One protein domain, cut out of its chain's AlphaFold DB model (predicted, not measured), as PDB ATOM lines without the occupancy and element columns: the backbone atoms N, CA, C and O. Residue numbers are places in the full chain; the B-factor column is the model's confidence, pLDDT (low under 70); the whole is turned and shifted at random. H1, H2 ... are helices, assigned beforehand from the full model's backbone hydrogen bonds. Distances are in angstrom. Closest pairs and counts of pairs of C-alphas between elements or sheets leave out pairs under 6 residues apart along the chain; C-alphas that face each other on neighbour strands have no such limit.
ATOM      1  N   LYS A 200     192.010 235.009 202.188       91.00
ATOM      2  CA  LYS A 200     191.427 236.321 201.886       91.00
ATOM      3  C   LYS A 200     192.470 237.445 201.945       91.00
ATOM      4  O   LYS A 200     192.569 238.213 201.000       91.00
ATOM      5  N   ASN A 201     193.337 237.433 202.957       91.12
ATOM      6  CA  ASN A 201     194.391 238.439 203.136       91.12
ATOM      7  C   ASN A 201     195.417 238.458 201.984       91.12
ATOM      8  O   ASN A 201     196.135 239.435 201.799       91.12
ATOM      9  N   LEU A 202     195.549 237.357 201.234       91.44
ATOM     10  CA  LEU A 202     196.426 237.290 200.060       91.44
ATOM     11  C   LEU A 202     195.776 237.909 198.819       91.44
ATOM     12  O   LEU A 202     196.469 238.147 197.831       91.44
ATOM     13  N   PHE A 203     194.459 238.104 198.851       90.19
ATOM     14  CA  PHE A 203     193.648 238.518 197.716       90.19
ATOM     15  C   PHE A 203     193.123 239.951 197.831       90.19
ATOM     16  O   PHE A 203     192.561 240.437 196.854       90.19
ATOM     17  N   ASP A 204     193.364 240.644 198.951       86.31
ATOM     18  CA  ASP A 204     192.876 242.008 199.212       86.31
ATOM     19  C   ASP A 204     193.134 242.964 198.029       86.31
ATOM     20  O   ASP A 204     192.220 243.632 197.558       86.31
ATOM     21  N   ALA A 205     194.351 242.964 197.469       82.94
ATOM     22  CA  ALA A 205     194.708 243.833 196.343       82.94
ATOM     23  C   ALA A 205     193.943 243.521 195.040       82.94
ATOM     24  O   ALA A 205     193.763 244.405 194.205       82.94
ATOM     25  N   PHE A 206     193.512 242.272 194.849       85.31
ATOM     26  CA  PHE A 206     192.722 241.861 193.687       85.31
ATOM     27  C   PHE A 206     191.241 242.194 193.897       85.31
ATOM     28  O   PHE A 206     190.612 242.732 192.991       85.31
ATOM     29  N   GLU A 207     190.719 241.975 195.111       84.00
ATOM     30  CA  GLU A 207     189.354 242.366 195.500       84.00
ATOM     31  C   GLU A 207     189.163 243.889 195.361       84.00
ATOM     32  O   GLU A 207     188.176 244.335 194.783       84.00
ATOM     33  N   GLU A 208     190.145 244.696 195.788       84.88
ATOM     34  CA  GLU A 208     190.148 246.156 195.594       84.88
ATOM     35  C   GLU A 208     190.171 246.577 194.116       84.88
ATOM     36  O   GLU A 208     189.629 247.626 193.760       84.88
ATOM     37  N   ALA A 209     190.801 245.773 193.258       84.00
ATOM     38  CA  ALA A 209     190.912 246.029 191.826       84.00
ATOM     39  C   ALA A 209     189.730 245.473 191.006       84.00
ATOM     40  O   ALA A 209     189.747 245.620 189.786       84.00
ATOM     41  N   ASP A 210     188.732 244.849 191.647       84.44
ATOM     42  CA  ASP A 210     187.651 244.097 190.987       84.44
ATOM     43  C   ASP A 210     188.197 243.038 190.005       84.44
ATOM     44  O   ASP A 210     187.723 242.855 188.884       84.44
ATOM     45  N   MET A 211     189.272 242.366 190.424       82.62
ATOM     46  CA  MET A 211     189.948 241.319 189.668       82.62
ATOM     47  C   MET A 211     190.004 240.037 190.485       82.62
ATOM     48  O   MET A 211     190.137 240.051 191.706       82.62
ATOM     49  N   ASP A 212     189.971 238.901 189.801       81.75
ATOM     50  CA  ASP A 212     190.265 237.633 190.450       81.75
ATOM     51  C   ASP A 212     191.784 237.376 190.494       81.75
ATOM     52  O   ASP A 212     192.524 237.759 189.575       81.75
ATOM     53  N   PRO A 213     192.280 236.688 191.539       85.44
ATOM     54  CA  PRO A 213     193.685 236.334 191.637       85.44
ATOM     55  C   PRO A 213     194.090 235.335 190.537       85.44
ATOM     56  O   PRO A 213     193.303 234.477 190.125       85.44
ATOM     57  N   PRO A 214     195.354 235.365 190.084       83.56
ATOM     58  CA  PRO A 214     195.838 234.501 189.013       83.56
ATOM     59  C   PRO A 214     195.679 233.011 189.352       83.56
ATOM     60  O   PRO A 214     196.352 232.464 190.233       83.56
ATOM     61  N   THR A 215     194.858 232.321 188.555       82.69
ATOM     62  CA  THR A 215     194.498 230.896 188.712       82.69
ATOM     63  C   THR A 215     195.701 229.962 188.834       82.69
ATOM     64  O   THR A 215     195.648 228.942 189.526       82.69
ATOM     65  N   SER A 216     196.824 230.341 188.221       81.50
ATOM     66  CA  SER A 216     198.092 229.615 188.284       81.50
ATOM     67  C   SER A 216     198.628 229.352 189.698       81.50
ATOM     68  O   SER A 216     199.353 228.371 189.890       81.50
ATOM     69  N   PHE A 217     198.265 230.182 190.680       90.06
ATOM     70  CA  PHE A 217     198.653 230.001 192.079       90.06
ATOM     71  C   PHE A 217     197.572 229.352 192.940       90.06
ATOM     72  O   PHE A 217     197.901 228.786 193.982       90.06
ATOM     73  N   LEU A 218     196.312 229.356 192.502       90.62
ATOM     74  CA  LEU A 218     195.199 228.826 193.291       90.62
ATOM     75  C   LEU A 218     195.299 227.313 193.473       90.62
ATOM     76  O   LEU A 218     195.151 226.816 194.585       90.62
ATOM     77  N   VAL A 219     195.639 226.576 192.412       89.50
ATOM     78  CA  VAL A 219     195.825 225.117 192.483       89.50
ATOM     79  C   VAL A 219     196.949 224.721 193.454       89.50
ATOM     80  O   VAL A 219     196.688 223.927 194.362       89.50
ATOM     81  N   PRO A 220     198.192 225.231 193.326       93.44
ATOM     82  CA  PRO A 220     199.242 224.879 194.277       93.44
ATOM     83  C   PRO A 220     198.943 225.381 195.701       93.44
ATOM     84  O   PRO A 220     199.244 224.669 196.659       93.44
ATOM     85  N   LEU A 221     198.295 226.539 195.868       95.75
ATOM     86  CA  LEU A 221     197.871 227.020 197.186       95.75
ATOM     87  C   LEU A 221     196.826 226.091 197.823       95.75
ATOM     88  O   LEU A 221     196.983 225.708 198.980       95.75
ATOM     89  N   ALA A 222     195.826 225.639 197.062       95.25
ATOM     90  CA  ALA A 222     194.832 224.677 197.529       95.25
ATOM     91  C   ALA A 222     195.488 223.352 197.933       95.25
ATOM     92  O   ALA A 222     195.249 222.851 199.028       95.25
ATOM     93  N   LEU A 223     196.387 222.807 197.103       95.06
ATOM     94  CA  LEU A 223     197.137 221.588 197.433       95.06
ATOM     95  C   LEU A 223     197.932 221.734 198.736       95.06
ATOM     96  O   LEU A 223     198.010 220.790 199.524       95.06
ATOM     97  N   LEU A 224     198.521 222.905 198.972       96.75
ATOM     98  CA  LEU A 224     199.222 223.195 200.212       96.75
ATOM     99  C   LEU A 224     198.262 223.241 201.411       96.75
ATOM    100  O   LEU A 224     198.519 222.573 202.413       96.75
ATOM    101  N   LYS A 225     197.146 223.970 201.297       97.44
ATOM    102  CA  LYS A 225     196.114 224.066 202.344       97.44
ATOM    103  C   LYS A 225     195.505 222.695 202.660       97.44
ATOM    104  O   LYS A 225     195.348 222.358 203.829       97.44
ATOM    105  N   PHE A 226     195.308 221.837 201.657       96.94
ATOM    106  CA  PHE A 226     194.913 220.438 201.847       96.94
ATOM    107  C   PHE A 226     195.926 219.624 202.652       96.94
ATOM    108  O   PHE A 226     195.534 218.874 203.547       96.94
ATOM    109  N   LYS A 227     197.226 219.752 202.355       96.69
ATOM    110  CA  LYS A 227     198.273 219.071 203.133       96.69
ATOM    111  C   LYS A 227     198.274 219.538 204.588       96.69
ATOM    112  O   LYS A 227     198.331 218.703 205.486       96.69
ATOM    113  N   LEU A 228     198.156 220.846 204.818       97.94
ATOM    114  CA  LEU A 228     198.053 221.404 206.167       97.94
ATOM    115  C   LEU A 228     196.802 220.888 206.882       97.94
ATOM    116  O   LEU A 228     196.898 220.435 208.019       97.94
ATOM    117  N   LEU A 229     195.650 220.848 206.209       98.31
ATOM    118  CA  LEU A 229     194.410 220.310 206.769       98.31
ATOM    119  C   LEU A 229     194.570 218.843 207.184       98.31
ATOM    120  O   LEU A 229     194.132 218.453 208.268       98.31
ATOM    121  N   ALA A 230     195.231 218.034 206.354       97.44
ATOM    122  CA  ALA A 230     195.535 216.645 206.677       97.44
ATOM    123  C   ALA A 230     196.476 216.522 207.890       97.44
ATOM    124  O   ALA A 230     196.254 215.656 208.740       97.44
ATOM    125  N   ASP A 231     197.497 217.376 208.001       96.75
ATOM    126  CA  ASP A 231     198.404 217.417 209.156       96.75
ATOM    127  C   ASP A 231     197.648 217.812 210.445       96.75
ATOM    128  O   ASP A 231     197.757 217.132 211.468       96.75
ATOM    129  N   ILE A 232     196.799 218.845 210.400       97.81
ATOM    130  CA  ILE A 232     195.997 219.278 211.557       97.81
ATOM    131  C   ILE A 232     194.978 218.212 211.969       97.81
ATOM    132  O   ILE A 232     194.852 217.915 213.160       97.81
ATOM    133  N   LYS A 233     194.281 217.572 211.020       97.19
ATOM    134  CA  LYS A 233     193.341 216.477 211.319       97.19
ATOM    135  C   LYS A 233     194.049 215.286 211.975       97.19
ATOM    136  O   LYS A 233     193.498 214.687 212.901       97.19
ATOM    137  N   GLN A 234     195.277 214.965 211.563       95.06
ATOM    138  CA  GLN A 234     196.093 213.932 212.214       95.06
ATOM    139  C   GLN A 234     196.446 214.301 213.660       95.06
ATOM    140  O   GLN A 234     196.243 213.485 214.561       95.06
ATOM    141  N   LEU A 235     196.900 215.532 213.905       95.56
ATOM    142  CA  LEU A 235     197.207 216.014 215.257       95.56
ATOM    143  C   LEU A 235     195.962 216.056 216.151       95.56
ATOM    144  O   LEU A 235     196.016 215.629 217.305       95.56
ATOM    145  N   ARG A 236     194.813 216.472 215.607       95.81
ATOM    146  CA  ARG A 236     193.524 216.420 216.304       95.81
ATOM    147  C   ARG A 236     193.147 214.993 216.693       95.81
ATOM    148  O   ARG A 236     192.735 214.748 217.825       95.81
ATOM    149  N   ASN A 237     193.278 214.041 215.770       93.81
ATOM    150  CA  ASN A 237     192.999 212.628 216.037       93.81
ATOM    151  C   ASN A 237     193.886 212.083 217.153       93.81
ATOM    152  O   ASN A 237     193.391 211.419 218.062       93.81
ATOM    153  N   LEU A 238     195.175 212.417 217.122       92.88
ATOM    154  CA  LEU A 238     196.104 212.057 218.183       92.88
ATOM    155  C   LEU A 238     195.701 212.696 219.526       92.88
ATOM    156  O   LEU A 238     195.760 212.036 220.562       92.88
ATOM    157  N   GLN A 239     195.204 213.936 219.518       92.38
ATOM    158  CA  GLN A 239     194.708 214.611 220.720       92.38
ATOM    159  C   GLN A 239     193.455 213.943 221.311       92.38
ATOM    160  O   GLN A 239     193.335 213.856 222.533       92.38
ATOM    161  N   LEU A 240     192.546 213.415 220.485       92.31
ATOM    162  CA  LEU A 240     191.376 212.651 220.953       92.31
ATOM    163  C   LEU A 240     191.779 211.365 221.693       92.31
ATOM    164  O   LEU A 240     191.116 210.956 222.653       92.31
ATOM    165  N   LEU A 241     192.899 210.752 221.296       91.00
ATOM    166  CA  LEU A 241     193.442 209.562 221.954       91.00
ATOM    167  C   LEU A 241     193.993 209.841 223.357       91.00
ATOM    168  O   LEU A 241     194.219 208.887 224.095       91.00
ATOM    169  N   ARG A 242     194.122 211.105 223.787       88.75
ATOM    170  CA  ARG A 242     194.472 211.473 225.175       88.75
ATOM    171  C   ARG A 242     193.505 210.889 226.210       88.75
ATOM    172  O   ARG A 242     193.877 210.686 227.356       88.75
ATOM    173  N   THR A 243     192.272 210.584 225.812       87.69
ATOM    174  CA  THR A 243     191.300 209.892 226.677       87.69
ATOM    175  C   THR A 243     191.692 208.443 226.989       87.69
ATOM    176  O   THR A 243     191.194 207.872 227.953       87.69
ATOM    177  N   LYS A 244     192.577 207.845 226.181       91.88
ATOM    178  CA  LYS A 244     193.005 206.439 226.265       91.88
ATOM    179  C   LYS A 244     194.512 206.269 226.472       91.88
ATOM    180  O   LYS A 244     194.947 205.178 226.826       91.88
ATOM    181  N   LEU A 245     195.305 207.308 226.217       90.50
ATOM    182  CA  LEU A 245     196.765 207.288 226.277       90.50
ATOM    183  C   LEU A 245     197.288 208.323 227.283       90.50
ATOM    184  O   LEU A 245     196.719 209.414 227.377       90.50
ATOM    185  N   PRO A 246     198.399 208.035 227.991       91.69
ATOM    186  CA  PRO A 246     199.053 209.011 228.855       91.69
ATOM    187  C   PRO A 246     199.456 210.282 228.101       91.69
ATOM    188  O   PRO A 246     199.813 210.233 226.919       91.69
ATOM    189  N   PHE A 247     199.456 211.412 228.813       87.94
ATOM    190  CA  PHE A 247     199.842 212.715 228.263       87.94
ATOM    191  C   PHE A 247     201.215 212.671 227.584       87.94
ATOM    192  O   PHE A 247     201.337 213.104 226.438       87.94
ATOM    193  N   ASP A 248     202.209 212.082 228.252       89.88
ATOM    194  CA  ASP A 248     203.586 212.034 227.757       89.88
ATOM    195  C   ASP A 248     203.692 211.280 226.430       89.88
ATOM    196  O   ASP A 248     204.395 211.720 225.527       89.88
ATOM    197  N   VAL A 249     202.936 210.190 226.258       90.88
ATOM    198  CA  VAL A 249     202.939 209.404 225.014       90.88
ATOM    199  C   VAL A 249     202.407 210.242 223.852       90.88
ATOM    200  O   VAL A 249     203.063 210.360 222.819       90.88
ATOM    201  N   VAL A 250     201.245 210.878 224.033       90.81
ATOM    202  CA  VAL A 250     200.633 211.752 223.018       90.81
ATOM    203  C   VAL A 250     201.567 212.916 222.676       90.81
ATOM    204  O   VAL A 250     201.777 213.225 221.502       90.81
ATOM    205  N   TYR A 251     202.155 213.545 223.693       90.19
ATOM    206  CA  TYR A 251     203.060 214.677 223.527       90.19
ATOM    207  C   TYR A 251     204.346 214.298 222.780       90.19
ATOM    208  O   TYR A 251     204.761 215.021 221.877       90.19
ATOM    209  N   LEU A 252     204.939 213.140 223.089       91.75
ATOM    210  CA  LEU A 252     206.132 212.621 222.410       91.75
ATOM    211  C   LEU A 252     205.864 212.202 220.958       91.75
ATOM    212  O   LEU A 252     206.782 212.225 220.142       91.75
ATOM    213  N   MET A 253     204.624 211.838 220.617       91.44
ATOM    214  CA  MET A 253     204.241 211.449 219.256       91.44
ATOM    215  C   MET A 253     203.972 212.646 218.335       91.44
ATOM    216  O   MET A 253     204.290 212.577 217.150       91.44
ATOM    217  N   LYS A 254     203.426 213.753 218.858       90.44
ATOM    218  CA  LYS A 254     203.057 214.955 218.078       90.44
ATOM    219  C   LYS A 254     204.131 215.442 217.092       90.44
ATOM    220  O   LYS A 254     203.770 215.768 215.960       90.44
ATOM    221  N   PRO A 255     205.434 215.459 217.435       90.62
ATOM    222  CA  PRO A 255     206.476 215.874 216.502       90.62
ATOM    223  C   PRO A 255     206.635 215.016 215.245       90.62
ATOM    224  O   PRO A 255     207.313 215.457 214.329       90.62
ATOM    225  N   PHE A 256     206.047 213.819 215.205       89.88
ATOM    226  CA  PHE A 256     206.154 212.876 214.089       89.88
ATOM    227  C   PHE A 256     204.845 212.730 213.297       89.88
ATOM    228  O   PHE A 256     204.806 212.004 212.309       89.88
ATOM    229  N   PHE A 257     203.768 213.401 213.724       89.81
ATOM    230  CA  PHE A 257     202.427 213.305 213.132       89.81
ATOM    231  C   PHE A 257     202.133 214.483 212.194       89.81
ATOM    232  O   PHE A 257     201.159 215.213 212.365       89.81
ATOM    233  N   HIS A 258     203.009 214.690 211.214       91.06
ATOM    234  CA  HIS A 258     202.813 215.642 210.123       91.06
ATOM    235  C   HIS A 258     203.657 215.243 208.910       91.06
ATOM    236  O   HIS A 258     204.614 214.476 209.018       91.06
ATOM    237  N   THR A 259     203.296 215.772 207.746       89.75
ATOM    238  CA  THR A 259     203.944 215.466 206.465       89.75
ATOM    239  C   THR A 259     204.640 216.673 205.849       89.75
ATOM    240  O   THR A 259     205.504 216.505 204.987       89.75
ATOM    241  N   THR A 260     204.286 217.883 206.281       92.69
ATOM    242  CA  THR A 260     204.874 219.125 205.777       92.69
ATOM    243  C   THR A 260     206.045 219.603 206.638       92.69
ATOM    244  O   THR A 260     206.057 219.441 207.860       92.69
ATOM    245  N   ASP A 261     207.019 220.234 205.982       93.38
ATOM    246  CA  ASP A 261     208.143 220.961 206.586       93.38
ATOM    247  C   ASP A 261     207.681 222.223 207.337       93.38
ATOM    248  O   ASP A 261     208.297 222.619 208.323       93.38
ATOM    249  N   ILE A 262     206.544 222.808 206.946       95.56
ATOM    250  CA  ILE A 262     205.897 223.927 207.658       95.56
ATOM    251  C   ILE A 262     205.674 223.566 209.134       95.56
ATOM    252  O   ILE A 262     206.009 224.329 210.045       95.56
ATOM    253  N   MET A 263     205.162 222.361 209.391       94.88
ATOM    254  CA  MET A 263     204.852 221.909 210.745       94.88
ATOM    255  C   MET A 263     206.097 221.686 211.615       94.88
ATOM    256  O   MET A 263     205.994 221.764 212.841       94.88
ATOM    257  N   GLU A 264     207.289 221.504 211.033       91.81
ATOM    258  CA  GLU A 264     208.536 221.351 211.798       91.81
ATOM    259  C   GLU A 264     208.826 222.585 212.664       91.81
ATOM    260  O   GLU A 264     209.233 222.453 213.828       91.81
ATOM    261  N   LYS A 265     208.544 223.784 212.139       89.75
ATOM    262  CA  LYS A 265     208.756 225.062 212.836       89.75
ATOM    263  C   LYS A 265     207.566 225.482 213.709       89.75
ATOM    264  O   LYS A 265     207.751 226.246 214.654       89.75
ATOM    265  N   ARG A 266     206.367 224.934 213.481       94.19
ATOM    266  CA  ARG A 266     205.124 225.308 214.189       94.19
ATOM    267  C   ARG A 266     204.878 224.506 215.463       94.19
ATOM    268  O   ARG A 266     203.929 223.730 215.572       94.19
ATOM    269  N   LYS A 267     205.767 224.661 216.450       93.88
ATOM    270  CA  LYS A 267     205.584 224.047 217.784       93.88
ATOM    271  C   LYS A 267     204.317 224.552 218.478       93.88
ATOM    272  O   LYS A 267     203.653 223.769 219.143       93.88
ATOM    273  N   ASP A 268     203.988 225.825 218.286       94.50
ATOM    274  CA  ASP A 268     202.769 226.476 218.768       94.50
ATOM    275  C   ASP A 268     201.501 225.734 218.324       94.50
ATOM    276  O   ASP A 268     200.615 225.495 219.139       94.50
ATOM    277  N   ILE A 269     201.455 225.280 217.066       95.44
ATOM    278  CA  ILE A 269     200.336 224.494 216.539       95.44
ATOM    279  C   ILE A 269     200.440 223.026 216.955       95.44
ATOM    280  O   ILE A 269     199.471 222.444 217.442       95.44
ATOM    281  N   ARG A 270     201.611 222.398 216.774       94.56
ATOM    282  CA  ARG A 270     201.790 220.961 217.055       94.56
ATOM    283  C   ARG A 270     201.489 220.596 218.501       94.56
ATOM    284  O   ARG A 270     201.086 219.471 218.771       94.56
ATOM    285  N   LEU A 271     201.735 221.516 219.429       91.56
ATOM    286  CA  LEU A 271     201.609 221.272 220.859       91.56
ATOM    287  C   LEU A 271     200.286 221.763 221.448       91.56
ATOM    288  O   LEU A 271     200.119 221.644 222.660       91.56
ATOM    289  N   LEU A 272     199.321 222.198 220.623       93.19
ATOM    290  CA  LEU A 272     197.967 222.508 221.088       93.19
ATOM    291  C   LEU A 272     197.414 221.346 221.922       93.19
ATOM    292  O   LEU A 272     197.479 220.174 221.530       93.19
ATOM    293  N   ASP A 273     196.907 221.674 223.103       87.75
ATOM    294  CA  ASP A 273     196.497 220.745 224.157       87.75
ATOM    295  C   ASP A 273     194.981 220.498 224.187       87.75
ATOM    296  O   ASP A 273     194.498 219.625 224.918       87.75
ATOM    297  N   THR A 274     194.236 221.218 223.352       91.00
ATOM    298  CA  THR A 274     192.785 221.126 223.230       91.00
ATOM    299  C   THR A 274     192.375 220.682 221.833       91.00
ATOM    300  O   THR A 274     192.977 221.049 220.826       91.00
ATOM    301  N   VAL A 275     191.305 219.886 221.771       94.06
ATOM    302  CA  VAL A 275     190.666 219.516 220.500       94.06
ATOM    303  C   VAL A 275     190.090 220.762 219.823       94.06
ATOM    304  O   VAL A 275     190.264 220.926 218.624       94.06
ATOM    305  N   SER A 276     189.491 221.676 220.594       95.75
ATOM    306  CA  SER A 276     188.928 222.933 220.083       95.75
ATOM    307  C   SER A 276     189.963 223.825 219.393       95.75
ATOM    308  O   SER A 276     189.632 224.471 218.403       95.75
ATOM    309  N   GLY A 277     191.217 223.834 219.865       95.38
ATOM    310  CA  GLY A 277     192.312 224.539 219.196       95.38
ATOM    311  C   GLY A 277     192.555 224.021 217.776       95.38
ATOM    312  O   GLY A 277     192.638 224.813 216.840       95.38
ATOM    313  N   TYR A 278     192.595 222.697 217.601       96.88
ATOM    314  CA  TYR A 278     192.715 222.093 216.271       96.88
ATOM    315  C   TYR A 278     191.460 222.305 215.419       96.88
ATOM    316  O   TYR A 278     191.597 222.603 214.240       96.88
ATOM    317  N   GLU A 279     190.257 222.198 215.992       97.75
ATOM    318  CA  GLU A 279     188.999 222.424 215.258       97.75
ATOM    319  C   GLU A 279     188.899 223.856 214.709       97.75
ATOM    320  O   GLU A 279     188.416 224.060 213.599       97.75
ATOM    321  N   LYS A 280     189.434 224.854 215.426       96.88
ATOM    322  CA  LYS A 280     189.517 226.229 214.910       96.88
ATOM    323  C   LYS A 280     190.400 226.321 213.660       96.88
ATOM    324  O   LYS A 280     190.006 226.961 212.693       96.88
ATOM    325  N   LEU A 281     191.569 225.678 213.676       97.31
ATOM    326  CA  LEU A 281     192.479 225.651 212.525       97.31
ATOM    327  C   LEU A 281     191.905 224.847 211.354       97.31
ATOM    328  O   LEU A 281     192.061 225.255 210.209       97.31
ATOM    329  N   ILE A 282     191.235 223.725 211.642       98.31
ATOM    330  CA  ILE A 282     190.512 222.927 210.642       98.31
ATOM    331  C   ILE A 282     189.489 223.806 209.939       98.31
ATOM    332  O   ILE A 282     189.518 223.874 208.718       98.31
ATOM    333  N   LYS A 283     188.666 224.532 210.704       98.00
ATOM    334  CA  LYS A 283     187.659 225.428 210.142       98.00
ATOM    335  C   LYS A 283     188.280 226.500 209.245       98.00
ATOM    336  O   LYS A 283     187.840 226.653 208.120       98.00
ATOM    337  N   THR A 284     189.335 227.182 209.696       97.25
ATOM    338  CA  THR A 284     190.025 228.185 208.865       97.25
ATOM    339  C   THR A 284     190.546 227.594 207.553       97.25
ATOM    340  O   THR A 284     190.407 228.213 206.508       97.25
ATOM    341  N   LEU A 285     191.126 226.392 207.589       98.31
ATOM    342  CA  LEU A 285     191.631 225.732 206.385       98.31
ATOM    343  C   LEU A 285     190.509 225.227 205.465       98.31
ATOM    344  O   LEU A 285     190.705 225.189 204.257       98.31
ATOM    345  N   GLU A 286     189.368 224.815 206.017       98.25
ATOM    346  CA  GLU A 286     188.177 224.443 205.242       98.25
ATOM    347  C   GLU A 286     187.560 225.679 204.570       98.25
ATOM    348  O   GLU A 286     187.375 225.654 203.357       98.25
ATOM    349  N   ASP A 287     187.396 226.785 205.304       97.62
ATOM    350  CA  ASP A 287     186.937 228.073 204.763       97.62
ATOM    351  C   ASP A 287     187.882 228.577 203.641       97.62
ATOM    352  O   ASP A 287     187.432 229.035 202.589       97.62
ATOM    353  N   ASP A 288     189.205 228.449 203.827       97.19
ATOM    354  CA  ASP A 288     190.209 228.783 202.804       97.19
ATOM    355  C   ASP A 288     190.056 227.927 201.535       97.19
ATOM    356  O   ASP A 288     190.242 228.423 200.424       97.19
ATOM    357  N   LEU A 289     189.774 226.630 201.682       97.44
ATOM    358  CA  LEU A 289     189.615 225.712 200.554       97.44
ATOM    359  C   LEU A 289     188.323 225.978 199.786       97.44
ATOM    360  O   LEU A 289     188.355 225.957 198.556       97.44
ATOM    361  N   ASP A 290     187.231 226.267 200.490       96.25
ATOM    362  CA  ASP A 290     185.959 226.649 199.877       96.25
ATOM    363  C   ASP A 290     186.130 227.923 199.041       96.25
ATOM    364  O   ASP A 290     185.766 227.932 197.865       96.25
ATOM    365  N   LEU A 291     186.801 228.947 199.586       94.00
ATOM    366  CA  LEU A 291     187.132 230.172 198.851       94.00
ATOM    367  C   LEU A 291     187.968 229.884 197.595       94.00
ATOM    368  O   LEU A 291     187.672 230.381 196.510       94.00
ATOM    369  N   LEU A 292     189.026 229.075 197.719       94.25
ATOM    370  CA  LEU A 292     189.885 228.736 196.581       94.25
ATOM    371  C   LEU A 292     189.116 227.982 195.492       94.25
ATOM    372  O   LEU A 292     189.323 228.246 194.307       94.25
ATOM    373  N   PHE A 293     188.236 227.056 195.868       92.00
ATOM    374  CA  PHE A 293     187.411 226.323 194.915       92.00
ATOM    375  C   PHE A 293     186.347 227.185 194.259       92.00
ATOM    376  O   PHE A 293     186.100 227.002 193.069       92.00
ATOM    377  N   GLU A 294     185.768 228.133 194.986       91.25
ATOM    378  CA  GLU A 294     184.830 229.101 194.430       91.25
ATOM    379  C   GLU A 294     185.494 229.931 193.322       91.25
ATOM    380  O   GLU A 294     184.998 229.965 192.195       91.25
ATOM    381  N   ILE A 295     186.663 230.522 193.603       89.31
ATOM    382  CA  ILE A 295     187.411 231.332 192.625       89.31
ATOM    383  C   ILE A 295     187.796 230.482 191.405       89.31
ATOM    384  O   ILE A 295     187.609 230.888 190.257       89.31
ATOM    385  N   VAL A 296     188.307 229.269 191.636       86.94
ATOM    386  CA  VAL A 296     188.673 228.346 190.553       86.94
ATOM    387  C   VAL A 296     187.447 227.935 189.728       86.94
ATOM    388  O   VAL A 296     187.542 227.848 188.505       86.94
ATOM    389  N   GLY A 297     186.297 227.708 190.367       85.94
ATOM    390  CA  GLY A 297     185.032 227.391 189.705       85.94
ATOM    391  C   GLY A 297     184.593 228.496 188.749       85.94
ATOM    392  O   GLY A 297     184.378 228.224 187.566       85.94
ATOM    393  N   ARG A 298     184.589 229.756 189.213       83.25
ATOM    394  CA  ARG A 298     184.292 230.925 188.363       83.25
ATOM    395  C   ARG A 298     185.203 231.000 187.137       83.25
ATOM    396  O   ARG A 298     184.741 231.307 186.037       83.25
ATOM    397  N   ALA A 299     186.486 230.672 187.308       76.69
ATOM    398  CA  ALA A 299     187.456 230.658 186.215       76.69
ATOM    399  C   ALA A 299     187.161 229.616 185.134       76.69
ATOM    400  O   ALA A 299     187.359 229.886 183.949       76.69
ATOM    401  N   PHE A 300     186.657 228.442 185.514       73.38
ATOM    402  CA  PHE A 300     186.332 227.379 184.561       73.38
ATOM    403  C   PHE A 300     184.949 227.520 183.918       73.38
ATOM    404  O   PHE A 300     184.752 227.029 182.807       73.38
ATOM    405  N   GLU A 301     184.011 228.217 184.558       75.44
ATOM    406  CA  GLU A 301     182.659 228.460 184.030       75.44
ATOM    407  C   GLU A 301     182.598 229.565 182.955       75.44
ATOM    408  O   GLU A 301     181.528 229.878 182.436       75.44
ATOM    409  N   GLY A 302     183.745 230.122 182.552       54.41
ATOM    410  CA  GLY A 302     183.830 231.036 181.410       54.41
ATOM    411  C   GLY A 302     183.371 232.464 181.708       54.41
ATOM    412  O   GLY A 302     183.089 233.212 180.777       54.41
TER     413      GLY A 302
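This is residues 200 to 302 of the 306 residues of the protein "MYND-type zinc finger protein samB" of Orbilia oligospora (UniProt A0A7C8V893). Two long helices, H2 and H6, lie side by side, run opposite ways and make most of the length of a rod. Near one end H3 folds back along the last part of H2, and the short H4 and H5 follow before H6 begins; toward the other end H1 sits off to the side and touches no helix. The printed part has 103 residues with six named helices, H1 to H6 in that order, and no named strand; the class is all helix. It is loose, with a radius of gyration of the C-alphas of 16.7 A, and spans 54 by 22 by 22 A.

H1, residues 200 to 208, is close to but not clearly touching H6, residues 275 to 300; their closest C-alphas, Lys 200 and Asp 288, are 7.7 A apart. H1 is apart from H2, residues 215 to 243. H2 and H6 touch, closest at the C-alphas of Arg 236 and Tyr 278, 5.7 A, with a shallow tilt of 22 degrees, opposite ways. H3, residues 247 to 256, forms a helical hairpin with H2, touching its residues 235 to 242 alone; the closest C-alphas are those of Arg 242 and Val 250, 6.5 A. H4, residues 262 to 265, is close to but not clearly touching H3, the C-alphas of Pro 255 and Glu 264 being closest at 7.5 A. H5, residues 267 to 270, is likewise close to H3, closest at the C-alphas of Lys 254 and Arg 270, 6.2 A. Every O i to N i+4 pair is within hydrogen-bond range in H6, against 3 of 5 in H1, 21 of 25 in H2 and 4 of 6 in H3; H4 and H5 are too short for such a pair.

H1 begins at C-alpha 200 (191.427, 236.321, 201.886). H2 is 43.5 A long, H3 15.5 A, and H6 37.0 A, ending at C-alpha 300 (186.332, 227.379, 184.561).

The C-alphas farthest apart, of Pro 246 and Gly 302, are 54.5 A apart. The printed part has no cut and no long link. Mean pLDDT of the printed part is 91.2; residue 302 alone is under 70.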